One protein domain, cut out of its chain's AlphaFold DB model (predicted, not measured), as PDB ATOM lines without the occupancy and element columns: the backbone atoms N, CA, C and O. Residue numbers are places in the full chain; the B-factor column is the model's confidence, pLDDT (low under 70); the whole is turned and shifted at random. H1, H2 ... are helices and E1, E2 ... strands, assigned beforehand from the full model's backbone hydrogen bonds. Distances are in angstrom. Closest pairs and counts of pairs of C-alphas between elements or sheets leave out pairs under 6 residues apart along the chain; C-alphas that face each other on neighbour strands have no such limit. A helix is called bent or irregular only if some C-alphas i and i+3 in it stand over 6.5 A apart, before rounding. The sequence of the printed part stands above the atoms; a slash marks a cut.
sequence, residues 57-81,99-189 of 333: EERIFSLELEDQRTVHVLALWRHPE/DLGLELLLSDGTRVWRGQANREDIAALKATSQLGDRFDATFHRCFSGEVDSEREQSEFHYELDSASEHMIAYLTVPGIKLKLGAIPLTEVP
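AT A GLANCE: This is residues 57 to 81 and 99 to 189 of the 333 residues of a protein of Monosiga brevicollis (UniProt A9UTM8). One seven-stranded sheet folds back on itself like part of a barrel, its leaf E1 E2 E3 E4 facing the leaf E6 E5 with E7 as hinge; it curls round helix H2, while H1 packs on its other face at E7. The 116 printed residues, mixed in class, hold E1 E2 E3 E4 H1 H2 E5 E6 E7 along the chain; the sheet runs E1 E2 E3 E4 E7 E6 E5, all antiparallel. It is compact, with a radius of gyration of the C-alphas of 13.7 A and spans of 38 by 36 by 25 A.

HOW THE PARTS SIT: In this folded sheet, bent back into two leaves, E1, residues 57 to 64, E2, 70 to 78, E3, 101 to 107, and E4, 112 to 117, face E6, 166 to 173, and E5, 155 to 161. In the hairpin E1 and E2, N 59 and O 75 are 2.8 A apart. E5, E6 and E7, residues 176 to 187, form a meander, each strand the antiparallel neighbour of the one before; N 159 and O 168 are 2.9 A apart, N 180 and O 169 2.8 A. E7 bends by 50 degrees at residue 184; residues 185 to 187 pair with E4, N 186 and O 114 being 2.8 A apart. The sheet curls round H2, residues 132 to 144; the closest C-alphas of H2 and E1 are Ser 144 and Arg 59, 5.5 A. On the opposite face H1, residues 119 to 128, has a height over the sheet of 7.3 A; its closest C-alpha to E7 is Leu 125, 5.5 A from Gly 181. Every O i to N i+4 pair is within hydrogen-bond range in H1, 7 of 9 in H2.

IN THESE COORDINATES: E1 begins at C-alpha 57 (122.799, 104.843, 33.140). E7, 31.3 A long, ends at C-alpha 187 (119.754, 108.180, 55.898).

THE WHOLE: Residues 82 to 98 are not printed; C-alphas 81 and 99 are 10.0 A apart. No link printed whole is long. Sixteen residues, among them 146 to 153, have pLDDT under 70.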
ATOM      1  N   GLU A  57     121.866 103.723  33.214       72.75
ATOM      2  CA  GLU A  57     122.799 104.843  33.140       72.75
ATOM      3  C   GLU A  57     123.184 105.234  34.563       72.75
ATOM      4  O   GLU A  57     122.392 105.788  35.316       72.75
ATOM      5  N   GLU A  58     124.418 104.921  34.935       75.94
ATOM      6  CA  GLU A  58     124.994 105.346  36.205       75.94
ATOM      7  C   GLU A  58     125.853 106.586  35.964       75.94
ATOM      8  O   GLU A  58     126.580 106.666  34.969       75.94
ATOM      9  N   ARG A  59     125.805 107.574  36.854       81.75
ATOM     10  CA  ARG A  59     126.575 108.821  36.786       81.75
ATOM     11  C   ARG A  59     127.104 109.154  38.167       81.75
ATOM     12  O   ARG A  59     126.431 108.919  39.160       81.75
ATOM     13  N   ILE A  60     128.352 109.603  38.209       79.50
ATOM     14  CA  ILE A  60     129.052 109.913  39.451       79.50
ATOM     15  C   ILE A  60     129.601 111.314  39.299       79.50
ATOM     16  O   ILE A  60     130.201 111.618  38.268       79.50
ATOM     17  N   PHE A  61     129.394 112.141  40.307       82.38
ATOM     18  CA  PHE A  61     129.978 113.468  40.384       82.38
ATOM     19  C   PHE A  61     130.118 113.871  41.850       82.38
ATOM     20  O   PHE A  61     129.457 113.322  42.733       82.38
ATOM     21  N   SER A  62     131.012 114.816  42.103       81.88
ATOM     22  CA  SER A  62     131.207 115.397  43.426       81.88
ATOM     23  C   SER A  62     130.506 116.744  43.479       81.88
ATOM     24  O   SER A  62     130.602 117.538  42.545       81.88
ATOM     25  N   LEU A  63     129.803 116.987  44.574       80.44
ATOM     26  CA  LEU A  63     129.194 118.262  44.902       80.44
ATOM     27  C   LEU A  63     129.973 118.887  46.044       80.44
ATOM     28  O   LEU A  63     130.230 118.225  47.046       80.44
ATOM     29  N   GLU A  64     130.323 120.156  45.916       76.44
ATOM     30  CA  GLU A  64     130.821 120.941  47.040       76.44
ATOM     31  C   GLU A  64     129.636 121.665  47.679       76.44
ATOM     32  O   GLU A  64     128.952 122.459  47.034       76.44
ATOM     33  N   LEU A  65     129.352 121.333  48.937       69.88
ATOM     34  CA  LEU A  65     128.356 122.022  49.750       69.88
ATOM     35  C   LEU A  65     128.927 123.336  50.298       69.88
ATOM     36  O   LEU A  65     130.141 123.497  50.420       69.88
ATOM     37  N   GLU A  66     128.038 124.243  50.714       66.06
ATOM     38  CA  GLU A  66     128.395 125.554  51.287       66.06
ATOM     39  C   GLU A  66     129.359 125.451  52.484       66.06
ATOM     40  O   GLU A  66     130.255 126.279  52.637       66.06
ATOM     41  N   ASP A  67     129.252 124.380  53.275       71.12
ATOM     42  CA  ASP A  67     130.120 124.107  54.427       71.12
ATOM     43  C   ASP A  67     131.505 123.539  54.042       71.12
ATOM     44  O   ASP A  67     132.174 122.921  54.873       71.12
ATOM     45  N   GLN A  68     131.929 123.683  52.780       74.31
ATOM     46  CA  GLN A  68     133.155 123.095  52.206       74.31
ATOM     47  C   GLN A  68     133.219 121.565  52.304       74.31
ATOM     48  O   GLN A  68     134.290 120.959  52.231       74.31
ATOM     49  N   ARG A  69     132.068 120.912  52.479       75.75
ATOM     50  CA  ARG A  69     131.980 119.454  52.478       75.75
ATOM     51  C   ARG A  69     131.789 118.965  51.058       75.75
ATOM     52  O   ARG A  69     130.865 119.394  50.373       75.75
ATOM     53  N   THR A  70     132.626 118.030  50.643       82.31
ATOM     54  CA  THR A  70     132.428 117.322  49.382       82.31
ATOM     55  C   THR A  70     131.477 116.152  49.608       82.31
ATOM     56  O   THR A  70     131.725 115.298  50.455       82.31
ATOM     57  N   VAL A  71     130.394 116.105  48.839       85.44
ATOM     58  CA  VAL A  71     129.461 114.979  48.792       85.44
ATOM     59  C   VAL A  71     129.605 114.289  47.452       85.44
ATOM     60  O   VAL A  71     129.438 114.897  46.397       85.44
ATOM     61  N   HIS A  72     129.890 112.998  47.481       86.88
ATOM     62  CA  HIS A  72     129.892 112.163  46.295       86.88
ATOM     63  C   HIS A  72     128.471 111.701  46.001       86.88
ATOM     64  O   HIS A  72     127.808 111.123  46.864       86.88
ATOM     65  N   VAL A  73     128.010 111.945  44.779       87.50
ATOM     66  CA  VAL A  73     126.680 111.559  44.312       87.50
ATOM     67  C   VAL A  73     126.820 110.485  43.249       87.50
ATOM     68  O   VAL A  73     127.490 110.681  42.237       87.50
ATOM     69  N   LEU A  74     126.152 109.359  43.470       89.00
ATOM     70  CA  LEU A  74     125.914 108.314  42.488       89.00
ATOM     71  C   LEU A  74     124.445 108.386  42.063       89.00
ATOM     72  O   LEU A  74     123.548 108.035  42.827       89.00
ATOM     73  N   ALA A  75     124.210 108.838  40.836       88.88
ATOM     74  CA  ALA A  75     122.902 108.879  40.205       88.88
ATOM     75  C   ALA A  75     122.712 107.672  39.285       88.88
ATOM     76  O   ALA A  75     123.561 107.356  38.454       88.88
ATOM     77  N   LEU A  76     121.591 106.984  39.446       87.00
ATOM     78  CA  LEU A  76     121.286 105.712  38.811       87.00
ATOM     79  C   LEU A  76     119.948 105.845  38.103       87.00
ATOM     80  O   LEU A  76     118.883 105.843  38.722       87.00
ATOM     81  N   TRP A  77     120.006 105.944  36.787       84.31
ATOM     82  CA  TRP A  77     118.825 105.980  35.952       84.31
ATOM     83  C   TRP A  77     118.427 104.561  35.588       84.31
ATOM     84  O   TRP A  77     119.109 103.859  34.833       84.31
ATOM     85  N   ARG A  78     117.288 104.137  36.123       72.38
ATOM     86  CA  ARG A  78     116.659 102.881  35.738       72.38
ATOM     87  C   ARG A  78     115.772 103.156  34.539       72.38
ATOM     88  O   ARG A  78     114.704 103.756  34.664       72.38
ATOM     89  N   HIS A  79     116.226 102.715  33.373       62.94
ATOM     90  CA  HIS A  79     115.341 102.586  32.229       62.94
ATOM     91  C   HIS A  79     114.377 101.423  32.496       62.94
ATOM     92  O   HIS A  79     114.790 100.409  33.067       62.94
ATOM     93  N   PRO A  80     113.103 101.535  32.094       53.44
ATOM     94  CA  PRO A  80     112.198 100.404  32.173       53.44
ATOM     95  C   PRO A  80     112.778  99.318  31.263       53.44
ATOM     96  O   PRO A  80     113.235  99.625  30.157       53.44
ATOM     97  N   GLU A  81     112.818  98.074  31.743       48.75
ATOM     98  CA  GLU A  81     113.306  96.937  30.962       48.75
ATOM     99  C   GLU A  81     112.716  96.985  29.546       48.75
ATOM    100  O   GLU A  81     111.499  97.085  29.365       48.75
ATOM    101  N   ASP A  99     110.728 106.580  30.307       53.94
ATOM    102  CA  ASP A  99     110.169 106.409  31.660       53.94
ATOM    103  C   ASP A  99     111.301 106.111  32.665       53.94
ATOM    104  O   ASP A  99     111.450 104.993  33.142       53.94
ATOM    105  N   LEU A 100     112.158 107.097  32.931       60.84
ATOM    106  CA  LEU A 100     113.330 106.934  33.793       60.84
ATOM    107  C   LEU A 100     112.930 107.023  35.271       60.84
ATOM    108  O   LEU A 100     112.383 108.038  35.690       60.84
ATOM    109  N   GLY A 101     113.215 105.989  36.061       80.81
ATOM    110  CA  GLY A 101     113.301 106.125  37.519       80.81
ATOM    111  C   GLY A 101     114.698 106.606  37.904       80.81
ATOM    112  O   GLY A 101     115.672 106.180  37.280       80.81
ATOM    113  N   LEU A 102     114.807 107.475  38.905       87.94
ATOM    114  CA  LEU A 102     116.087 107.961  39.417       87.94
ATOM    115  C   LEU A 102     116.310 107.419  40.826       87.94
ATOM    116  O   LEU A 102     115.523 107.672  41.735       87.94
ATOM    117  N   GLU A 103     117.398 106.689  41.013       90.00
ATOM    118  CA  GLU A 103     117.918 106.328  42.326       90.00
ATOM    119  C   GLU A 103     119.195 107.129  42.584       90.00
ATOM    120  O   GLU A 103     120.036 107.292  41.704       90.00
ATOM    121  N   LEU A 104     119.321 107.659  43.790       90.75
ATOM    122  CA  LEU A 104     120.443 108.467  44.225       90.75
ATOM    123  C   LEU A 104     121.069 107.827  45.450       90.75
ATOM    124  O   LEU A 104     120.370 107.474  46.401       90.75
ATOM    125  N   LEU A 105     122.388 107.736  45.444       89.69
ATOM    126  CA  LEU A 105     123.177 107.429  46.621       89.69
ATOM    127  C   LEU A 105     124.143 108.591  46.845       89.69
ATOM    128  O   LEU A 105     124.915 108.929  45.951       89.69
ATOM    129  N   LEU A 106     124.079 109.217  48.012       90.44
ATOM    130  CA  LEU A 106     124.942 110.330  48.385       90.44
ATOM    131  C   LEU A 106     125.813 109.914  49.558       90.44
ATOM    132  O   LEU A 106     125.329 109.241  50.465       90.44
ATOM    133  N   SER A 107     127.069 110.340  49.566       88.56
ATOM    134  CA  SER A 107     127.964 110.131  50.699       88.56
ATOM    135  C   SER A 107     128.865 111.333  50.924       88.56
ATOM    136  O   SER A 107     129.476 111.828  49.981       88.56
ATOM    137  N   ASP A 108     128.980 111.768  52.175       86.38
ATOM    138  CA  ASP A 108     129.977 112.755  52.614       86.38
ATOM    139  C   ASP A 108     131.211 112.093  53.267       86.38
ATOM    140  O   ASP A 108     132.038 112.758  53.889       86.38
ATOM    141  N   GLY A 109     131.315 110.763  53.168       81.81
ATOM    142  CA  GLY A 109     132.342 109.948  53.820       81.81
ATOM    143  C   GLY A 109     132.031 109.571  55.273       81.81
ATOM    144  O   GLY A 109     132.631 108.630  55.787       81.81
ATOM    145  N   THR A 110     131.079 110.242  55.924       83.69
ATOM    146  CA  THR A 110     130.648 109.948  57.305       83.69
ATOM    147  C   THR A 110     129.229 109.404  57.386       83.69
ATOM    148  O   THR A 110     128.914 108.628  58.287       83.69
ATOM    149  N   ARG A 111     128.380 109.792  56.439       86.50
ATOM    150  CA  ARG A 111     126.982 109.402  56.319       86.50
ATOM    151  C   ARG A 111     126.684 109.038  54.881       86.50
ATOM    152  O   ARG A 111     127.327 109.522  53.949       86.50
ATOM    153  N   VAL A 112     125.683 108.184  54.718       89.19
ATOM    154  CA  VAL A 112     125.175 107.785  53.411       89.19
ATOM    155  C   VAL A 112     123.685 108.059  53.376       89.19
ATOM    156  O   VAL A 112     122.951 107.646  54.271       89.19
ATOM    157  N   TRP A 113     123.232 108.716  52.319       91.50
ATOM    158  CA  TRP A 113     121.821 108.950  52.059       91.50
ATOM    159  C   TRP A 113     121.394 108.241  50.787       91.50
ATOM    160  O   TRP A 113     122.146 108.158  49.814       91.50
ATOM    161  N   ARG A 114     120.157 107.757  50.782       91.50
ATOM    162  CA  ARG A 114     119.521 107.162  49.613       91.50
ATOM    163  C   ARG A 114     118.273 107.945  49.252       91.50
ATOM    164  O   ARG A 114     117.392 108.107  50.086       91.50
ATOM    165  N   GLY A 115     118.188 108.387  48.006       91.25
ATOM    166  CA  GLY A 115     116.985 108.975  47.430       91.25
ATOM    167  C   GLY A 115     116.440 108.090  46.324       91.25
ATOM    168  O   GLY A 115     117.202 107.491  45.568       91.25
ATOM    169  N   GLN A 116     115.122 108.005  46.202       90.25
ATOM    170  CA  GLN A 116     114.481 107.390  45.044       90.25
ATOM    171  C   GLN A 116     113.356 108.299  44.568       90.25
ATOM    172  O   GLN A 116     112.521 108.732  45.356       90.25
ATOM    173  N   ALA A 117     113.359 108.593  43.274       89.25
ATOM    174  CA  ALA A 117     112.301 109.307  42.590       89.25
ATOM    175  C   ALA A 117     111.762 108.397  41.488       89.25
ATOM    176  O   ALA A 117     112.422 108.132  40.477       89.25
ATOM    177  N   ASN A 118     110.555 107.887  41.708       87.38
ATOM    178  CA  ASN A 118     109.856 107.092  40.717       87.38
ATOM    179  C   ASN A 118     109.282 107.998  39.624       87.38
ATOM    180  O   ASN A 118     109.274 109.225  39.721       87.38
ATOM    181  N   ARG A 119     108.731 107.383  38.577       82.69
ATOM    182  CA  ARG A 119     108.065 108.100  37.482       82.69
ATOM    183  C   ARG A 119     107.005 109.088  37.976       82.69
ATOM    184  O   ARG A 119     106.905 110.185  37.437       82.69
ATOM    185  N   GLU A 120     106.191 108.681  38.947       85.62
ATOM    186  CA  GLU A 120     105.123 109.526  39.493       85.62
ATOM    187  C   GLU A 120     105.698 110.745  40.216       85.62
ATOM    188  O   GLU A 120     105.210 111.856  40.012       85.62
ATOM    189  N   ASP A 121     106.794 110.560  40.954       87.12
ATOM    190  CA  ASP A 121     107.498 111.640  41.641       87.12
ATOM    191  C   ASP A 121     108.109 112.611  40.630       87.12
ATOM    192  O   ASP A 121     107.904 113.817  40.725       87.12
ATOM    193  N   ILE A 122     108.781 112.104  39.591       86.38
ATOM    194  CA  ILE A 122     109.371 112.934  38.529       86.38
ATOM    195  C   ILE A 122     108.280 113.683  37.751       86.38
ATOM    196  O   ILE A 122     108.445 114.860  37.432       86.38
ATOM    197  N   ALA A 123     107.136 113.048  37.482       86.31
ATOM    198  CA  ALA A 123     105.995 113.704  36.846       86.31
ATOM    199  C   ALA A 123     105.378 114.790  37.743       86.31
ATOM    200  O   ALA A 123     104.996 115.851  37.244       86.31
ATOM    201  N   ALA A 124     105.311 114.562  39.057       87.75
ATOM    202  CA  ALA A 124     104.880 115.569  40.019       87.75
ATOM    203  C   ALA A 124     105.872 116.743  40.078       87.75
ATOM    204  O   ALA A 124     105.453 117.899  40.007       87.75
ATOM    205  N   LEU A 125     107.181 116.465  40.101       88.00
ATOM    206  CA  LEU A 125     108.226 117.487  40.027       88.00
ATOM    207  C   LEU A 125     108.098 118.311  38.742       88.00
ATOM    208  O   LEU A 125     108.070 119.541  38.809       88.00
ATOM    209  N   LYS A 126     107.897 117.653  37.593       88.62
ATOM    210  CA  LYS A 126     107.636 118.307  36.304       88.62
ATOM    211  C   LYS A 126     106.426 119.232  36.363       88.62
ATOM    212  O   LYS A 126     106.505 120.358  35.885       88.62
ATOM    213  N   ALA A 127     105.327 118.778  36.964       87.12
ATOM    214  CA  ALA A 127     104.105 119.567  37.099       87.12
ATOM    215  C   ALA A 127     104.296 120.808  37.989       87.12
ATOM    216  O   ALA A 127     103.652 121.830  37.761       87.12
ATOM    217  N   THR A 128     105.186 120.734  38.984       85.50
ATOM    218  CA  THR A 128     105.542 121.880  39.839       85.50
ATOM    219  C   THR A 128     106.631 122.777  39.250       85.50
ATOM    220  O   THR A 128     106.836 123.894  39.728       85.50
ATOM    221  N   SER A 129     107.338 122.308  38.222       83.75
ATOM    222  CA  SER A 129     108.453 123.025  37.621       83.75
ATOM    223  C   SER A 129     107.983 124.072  36.613       83.75
ATOM    224  O   SER A 129     107.057 123.863  35.835       83.75
ATOM    225  N   GLN A 130     108.697 125.196  36.561       83.62
ATOM    226  CA  GLN A 130     108.463 126.257  35.575       83.62
ATOM    227  C   GLN A 130     109.071 125.941  34.194       83.62
ATOM    228  O   GLN A 130     108.904 126.713  33.255       83.62
ATOM    229  N   LEU A 131     109.782 124.814  34.052       81.44
ATOM    230  CA  LEU A 131     110.516 124.446  32.834       81.44
ATOM    231  C   LEU A 131     109.648 123.842  31.721       81.44
ATOM    232  O   LEU A 131     110.104 123.758  30.577       81.44
ATOM    233  N   GLY A 132     108.421 123.413  32.032       83.56
ATOM    234  CA  GLY A 132     107.499 122.820  31.060       83.56
ATOM    235  C   GLY A 132     108.131 121.658  30.283       83.56
ATOM    236  O   GLY A 132     108.643 120.703  30.867       83.56
ATOM    237  N   ASP A 133     108.135 121.754  28.952       83.12
ATOM    238  CA  ASP A 133     108.650 120.707  28.055       83.12
ATOM    239  C   ASP A 133     110.165 120.485  28.157       83.12
ATOM    240  O   ASP A 133     110.662 119.428  27.771       83.12
ATOM    241  N   ARG A 134     110.915 121.457  28.692       83.56
ATOM    242  CA  ARG A 134     112.371 121.334  28.874       83.56
ATOM    243  C   ARG A 134     112.752 120.567  30.134       83.56
ATOM    244  O   ARG A 134     113.907 120.169  30.257       83.56
ATOM    245  N   PHE A 135     111.795 120.330  31.033       87.25
ATOM    246  CA  PHE A 135     112.051 119.720  32.333       87.25
ATOM    247  C   PHE A 135     112.822 118.405  32.223       87.25
ATOM    248  O   PHE A 135     113.855 118.275  32.859       87.25
ATOM    249  N   ASP A 136     112.379 117.467  31.381       84.44
ATOM    250  CA  ASP A 136     112.975 116.125  31.331       84.44
ATOM    251  C   ASP A 136     114.452 116.166  30.904       84.44
ATOM    252  O   ASP A 136     115.284 115.450  31.455       84.44
ATOM    253  N   ALA A 137     114.793 117.032  29.943       83.12
ATOM    254  CA  ALA A 137     116.165 117.196  29.468       83.12
ATOM    255  C   ALA A 137     117.044 117.910  30.506       83.12
ATOM    256  O   ALA A 137     118.162 117.475  30.768       83.12
ATOM    257  N   THR A 138     116.531 118.977  31.124       85.69
ATOM    258  CA  THR A 138     117.243 119.729  32.166       85.69
ATOM    259  C   THR A 138     117.441 118.898  33.436       85.69
ATOM    260  O   THR A 138     118.518 118.923  34.020       85.69
ATOM    261  N   PHE A 139     116.425 118.144  33.851       85.94
ATOM    262  CA  PHE A 139     116.469 117.256  35.009       85.94
ATOM    263  C   PHE A 139     117.457 116.109  34.781       85.94
ATOM    264  O   PHE A 139     118.264 115.814  35.660       85.94
ATOM    265  N   HIS A 140     117.460 115.513  33.581       84.81
ATOM    266  CA  HIS A 140     118.454 114.501  33.216       84.81
ATOM    267  C   HIS A 140     119.878 115.065  33.243       84.81
ATOM    268  O   HIS A 140     120.733 114.491  33.910       84.81
ATOM    269  N   ARG A 141     120.101 116.237  32.631       83.38
ATOM    270  CA  ARG A 141     121.400 116.930  32.628       83.38
ATOM    271  C   ARG A 141     121.901 117.259  34.039       83.38
ATOM    272  O   ARG A 141     123.072 117.064  34.346       83.38
ATOM    273  N   CYS A 142     120.999 117.699  34.918       85.62
ATOM    274  CA  CYS A 142     121.316 118.014  36.309       85.62
ATOM    275  C   CYS A 142     121.867 116.799  37.073       85.62
ATOM    276  O   CYS A 142     122.824 116.932  37.827       85.62
ATOM    277  N   PHE A 143     121.315 115.601  36.875       84.62
ATOM    278  CA  PHE A 143     121.795 114.397  37.570       84.62
ATOM    279  C   PHE A 143     122.730 113.526  36.728       84.62
ATOM    280  O   PHE A 143     123.163 112.471  37.190       84.62
ATOM    281  N   SER A 144     123.078 113.947  35.511       78.06
ATOM    282  CA  SER A 144     124.092 113.268  34.703       78.06
ATOM    283  C   SER A 144     125.508 113.795  34.939       78.06
ATOM    284  O   SER A 144     126.469 113.130  34.551       78.06
ATOM    285  N   GLY A 145     125.645 114.952  35.598       70.12
ATOM    286  CA  GLY A 145     126.927 115.635  35.781       70.12
ATOM    287  C   GLY A 145     127.455 116.280  34.494       70.12
ATOM    288  O   GLY A 145     128.617 116.674  34.436       70.12
ATOM    289  N   GLU A 146     126.627 116.377  33.448       67.19
ATOM    290  CA  GLU A 146     126.977 117.080  32.216       67.19
ATOM    291  C   GLU A 146     126.919 118.594  32.455       67.19
ATOM    292  O   GLU A 146     125.863 119.225  32.368       67.19
ATOM    293  N   VAL A 147     128.075 119.181  32.768       59.47
ATOM    294  CA  VAL A 147     128.256 120.634  32.762       59.47
ATOM    295  C   VAL A 147     128.504 121.058  31.317       59.47
ATOM    296  O   VAL A 147     129.514 120.689  30.720       59.47
ATOM    297  N   ASP A 148     127.564 121.805  30.738       53.81
ATOM    298  CA  ASP A 148     127.655 122.311  29.365       53.81
ATOM    299  C   ASP A 148     128.633 123.504  29.342       53.81
ATOM    300  O   ASP A 148     128.240 124.669  29.308       53.81
ATOM    301  N   SER A 149     129.935 123.213  29.423       52.28
ATOM    302  CA  SER A 149     131.008 124.204  29.595       52.28
ATOM    303  C   SER A 149     131.148 125.203  28.440       52.28
ATOM    304  O   SER A 149     131.874 126.184  28.571       52.28
ATOM    305  N   GLU A 150     130.472 124.985  27.309       45.97
ATOM    306  CA  GLU A 150     130.707 125.760  26.086       45.97
ATOM    307  C   GLU A 150     129.530 126.622  25.607       45.97
ATOM    308  O   GLU A 150     129.731 127.447  24.713       45.97
ATOM    309  N   ARG A 151     128.303 126.469  26.135       48.00
ATOM    310  CA  ARG A 151     127.130 127.128  25.510       48.00
ATOM    311  C   ARG A 151     126.084 127.740  26.422       48.00
ATOM    312  O   ARG A 151     125.320 128.575  25.941       48.00
ATOM    313  N   GLU A 152     126.039 127.398  27.700       57.09
ATOM    314  CA  GLU A 152     125.003 127.915  28.586       57.09
ATOM    315  C   GLU A 152     125.649 128.471  29.855       57.09
ATOM    316  O   GLU A 152     126.358 127.763  30.555       57.09
ATOM    317  N   GLN A 153     125.370 129.735  30.194       63.44
ATOM    318  CA  GLN A 153     125.674 130.330  31.514       63.44
ATOM    319  C   GLN A 153     124.794 129.720  32.629       63.44
ATOM    320  O   GLN A 153     124.431 130.387  33.593       63.44
ATOM    321  N   SER A 154     124.369 128.479  32.427       72.25
ATOM    322  CA  SER A 154     123.459 127.723  33.258       72.25
ATOM    323  C   SER A 154     124.292 126.923  34.245       72.25
ATOM    324  O   SER A 154     125.048 126.041  33.844       72.25
ATOM    325  N   GLU A 155     124.140 127.214  35.527       82.69
ATOM    326  CA  GLU A 155     124.834 126.515  36.601       82.69
ATOM    327  C   GLU A 155     123.829 125.693  37.411       82.69
ATOM    328  O   GLU A 155     122.731 126.157  37.724       82.69
ATOM    329  N   PHE A 156     124.177 124.449  37.733       85.69
ATOM    330  CA  PHE A 156     123.365 123.620  38.618       85.69
ATOM    331  C   PHE A 156     123.854 123.781  40.056       85.69
ATOM    332  O   PHE A 156     125.040 123.619  40.327       85.69
ATOM    333  N   HIS A 157     122.933 124.058  40.978       83.12
ATOM    334  CA  HIS A 157     123.226 124.117  42.411       83.12
ATOM    335  C   HIS A 157     122.386 123.102  43.164       83.12
ATOM    336  O   HIS A 157     121.237 122.832  42.806       83.12
ATOM    337  N   TYR A 158     122.947 122.590  44.248       86.44
ATOM    338  CA  TYR A 158     122.330 121.554  45.056       86.44
ATOM    339  C   TYR A 158     122.362 122.003  46.507       86.44
ATOM    340  O   TYR A 158     123.401 122.416  47.013       86.44
ATOM    341  N   GLU A 159     121.219 121.918  47.169       86.38
ATOM    342  CA  GLU A 159     121.101 122.140  48.604       86.38
ATOM    343  C   GLU A 159     120.738 120.804  49.246       86.38
ATOM    344  O   GLU A 159     119.731 120.184  48.888       86.38
ATOM    345  N   LEU A 160     121.583 120.347  50.169       84.69
ATOM    346  CA  LEU A 160     121.309 119.183  50.997       84.69
ATOM    347  C   LEU A 160     120.773 119.675  52.336       84.69
ATOM    348  O   LEU A 160     121.532 120.133  53.190       84.69
ATOM    349  N   ASP A 161     119.464 119.584  52.524       81.62
ATOM    350  CA  ASP A 161     118.859 119.919  53.802       81.62
ATOM    351  C   ASP A 161     118.858 118.678  54.696       81.62
ATOM    352  O   ASP A 161     117.994 117.804  54.604       81.62
ATOM    353  N   SER A 162     119.868 118.606  55.563       69.38
ATOM    354  CA  SER A 162     120.016 117.527  56.545       69.38
ATOM    355  C   SER A 162     118.883 117.477  57.575       69.38
ATOM    356  O   SER A 162     118.666 116.424  58.167       69.38
ATOM    357  N   ALA A 163     118.152 118.577  57.790       73.81
ATOM    358  CA  ALA A 163     117.046 118.624  58.742       73.81
ATOM    359  C   ALA A 163     115.731 118.148  58.119       73.81
ATOM    360  O   ALA A 163     114.928 117.511  58.801       73.81
ATOM    361  N   SER A 164     115.499 118.454  56.839       71.62
ATOM    362  CA  SER A 164     114.321 117.952  56.127       71.62
ATOM    363  C   SER A 164     114.552 116.622  55.421       71.62
ATOM    364  O   SER A 164     113.581 116.052  54.939       71.62
ATOM    365  N   GLU A 165     115.787 116.117  55.365       85.44
ATOM    366  CA  GLU A 165     116.167 114.929  54.594       85.44
ATOM    367  C   GLU A 165     115.785 115.066  53.113       85.44
ATOM    368  O   GLU A 165     115.289 114.136  52.491       85.44
ATOM    369  N   HIS A 166     115.976 116.246  52.523       87.31
ATOM    370  CA  HIS A 166     115.734 116.455  51.096       87.31
ATOM    371  C   HIS A 166     116.995 116.955  50.410       87.31
ATOM    372  O   HIS A 166     117.706 117.823  50.915       87.31
ATOM    373  N   MET A 167     117.222 116.459  49.198       88.25
ATOM    374  CA  MET A 167     118.123 117.108  48.259       88.25
ATOM    375  C   MET A 167     117.305 117.956  47.299       88.25
ATOM    376  O   MET A 167     116.410 117.454  46.613       88.25
ATOM    377  N   ILE A 168     117.629 119.239  47.224       89.25
ATOM    378  CA  ILE A 168     116.972 120.185  46.334       89.25
ATOM    379  C   ILE A 168     117.941 120.572  45.229       89.25
ATOM    380  O   ILE A 168     119.033 121.061  45.498       89.25
ATOM    381  N   ALA A 169     117.522 120.378  43.982       88.38
ATOM    382  CA  ALA A 169     118.284 120.803  42.818       88.38
ATOM    383  C   ALA A 169     117.726 122.114  42.255       88.38
ATOM    384  O   ALA A 169     116.508 122.287  42.103       88.38
ATOM    385  N   TYR A 170     118.629 123.019  41.900       88.06
ATOM    386  CA  TYR A 170     118.343 124.302  41.281       88.06
ATOM    387  C   TYR A 170     119.116 124.447  39.977       88.06
ATOM    388  O   TYR A 170     120.258 124.016  39.855       88.06
ATOM    389  N   LEU A 171     118.487 125.114  39.021       87.12
ATOM    390  CA  LEU A 171     119.122 125.637  37.827       87.12
ATOM    391  C   LEU A 171     119.228 127.153  37.985       87.12
ATOM    392  O   LEU A 171     118.208 127.845  38.031       87.12
ATOM    393  N   THR A 172     120.444 127.672  38.052       85.00
ATOM    394  CA  THR A 172     120.719 129.103  37.998       85.00
ATOM    395  C   THR A 172     121.003 129.491  36.559       85.00
ATOM    396  O   THR A 172     121.926 128.997  35.926       85.00
ATOM    397  N   VAL A 173     120.186 130.399  36.048       83.88
ATOM    398  CA  VAL A 173     120.373 131.101  34.776       83.88
ATOM    399  C   VAL A 173     120.651 132.566  35.144       83.88
ATOM    400  O   VAL A 173     120.192 133.000  36.203       83.88
ATOM    401  N   PRO A 174     121.383 133.365  34.346       82.38
ATOM    402  CA  PRO A 174     121.689 134.750  34.704       82.38
ATOM    403  C   PRO A 174     120.460 135.536  35.189       82.38
ATOM    404  O   PRO A 174     119.518 135.782  34.436       82.38
ATOM    405  N   GLY A 175     120.467 135.907  36.474       79.50
ATOM    406  CA  GLY A 175     119.395 136.663  37.129       79.50
ATOM    407  C   GLY A 175     118.195 135.851  37.643       79.50
ATOM    408  O   GLY A 175     117.283 136.456  38.204       79.50
ATOM    409  N   ILE A 176     118.161 134.520  37.483       85.56
ATOM    410  CA  ILE A 176     117.033 133.668  37.898       85.56
ATOM    411  C   ILE A 176     117.531 132.327  38.467       85.56
ATOM    412  O   ILE A 176     118.196 131.561  37.777       85.56
ATOM    413  N   LYS A 177     117.126 131.992  39.701       87.44
ATOM    414  CA  LYS A 177     117.310 130.660  40.308       87.44
ATOM    415  C   LYS A 177     115.997 129.877  40.217       87.44
ATOM    416  O   LYS A 177     115.009 130.240  40.855       87.44
ATOM    417  N   LEU A 178     115.971 128.821  39.409       87.56
ATOM    418  CA  LEU A 178     114.806 127.960  39.194       87.56
ATOM    419  C   LEU A 178     114.947 126.668  39.997       87.56
ATOM    420  O   LEU A 178     115.918 125.935  39.836       87.56
ATOM    421  N   LYS A 179     113.957 126.347  40.833       89.44
ATOM    422  CA  LYS A 179     113.901 125.056  41.531       89.44
ATOM    423  C   LYS A 179     113.497 123.956  40.545       89.44
ATOM    424  O   LYS A 179     112.415 124.022  39.959       89.44
ATOM    425  N   LEU A 180     114.355 122.953  40.373       86.75
ATOM    426  CA  LEU A 180     114.076 121.777  39.544       86.75
ATOM    427  C   LEU A 180     113.198 120.787  40.301       86.75
ATOM    428  O   LEU A 180     112.219 120.285  39.765       86.75
ATOM    429  N   GLY A 181     113.515 120.541  41.567       86.88
ATOM    430  CA  GLY A 181     112.755 119.613  42.385       86.88
ATOM    431  C   GLY A 181     113.427 119.338  43.716       86.88
ATOM    432  O   GLY A 181     114.568 119.735  43.936       86.88
ATOM    433  N   ALA A 182     112.689 118.680  44.603       89.31
ATOM    434  CA  ALA A 182     113.206 118.154  45.855       89.31
ATOM    435  C   ALA A 182     113.019 116.638  45.841       89.31
ATOM    436  O   ALA A 182     111.907 116.166  45.613       89.31
ATOM    437  N   ILE A 183     114.102 115.897  46.045       90.56
ATOM    438  CA  ILE A 183     114.077 114.441  46.142       90.56
ATOM    439  C   ILE A 183     114.232 114.094  47.622       90.56
ATOM    440  O   ILE A 183     115.227 114.518  48.224       90.56
ATOM    441  N   PRO A 184     113.269 113.373  48.221       90.44
ATOM    442  CA  PRO A 184     113.404 112.917  49.591       90.44
ATOM    443  C   PRO A 184     114.560 111.924  49.673       90.44
ATOM    444  O   PRO A 184     114.738 111.054  48.816       90.44
ATOM    445  N   LEU A 185     115.351 112.085  50.715       92.00
ATOM    446  CA  LEU A 185     116.459 111.235  51.076       92.00
ATOM    447  C   LEU A 185     116.100 110.473  52.345       92.00
ATOM    448  O   LEU A 185     115.307 110.911  53.166       92.00
ATOM    449  N   THR A 186     116.701 109.309  52.507       91.69
ATOM    450  CA  THR A 186     116.636 108.524  53.732       91.69
ATOM    451  C   THR A 186     118.062 108.198  54.134       91.69
ATOM    452  O   THR A 186     118.831 107.680  53.318       91.69
ATOM    453  N   GLU A 187     118.439 108.537  55.364       89.81
ATOM    454  CA  GLU A 187     119.754 108.180  55.898       89.81
ATOM    455  C   GLU A 187     119.858 106.653  56.026       89.81
ATOM    456  O   GLU A 187     118.962 105.978  56.540       89.81
ATOM    457  N   VAL A 188     120.945 106.089  55.503       88.81
ATOM    458  CA  VAL A 188     121.221 104.658  55.584       88.81
ATOM    459  C   VAL A 188     121.819 104.381  56.967       88.81
ATOM    460  O   VAL A 188     122.896 104.897  57.265       88.81
ATOM    461  N   PRO A 189     121.169 103.564  57.819       85.38
ATOM    462  CA  PRO A 189     121.601 103.375  59.205       85.38
ATOM    463  C   PRO A 189     122.950 102.654  59.314       85.38
ATOM    464  O   PRO A 189     123.695 102.871  60.267       85.38
TER     465      PRO A 189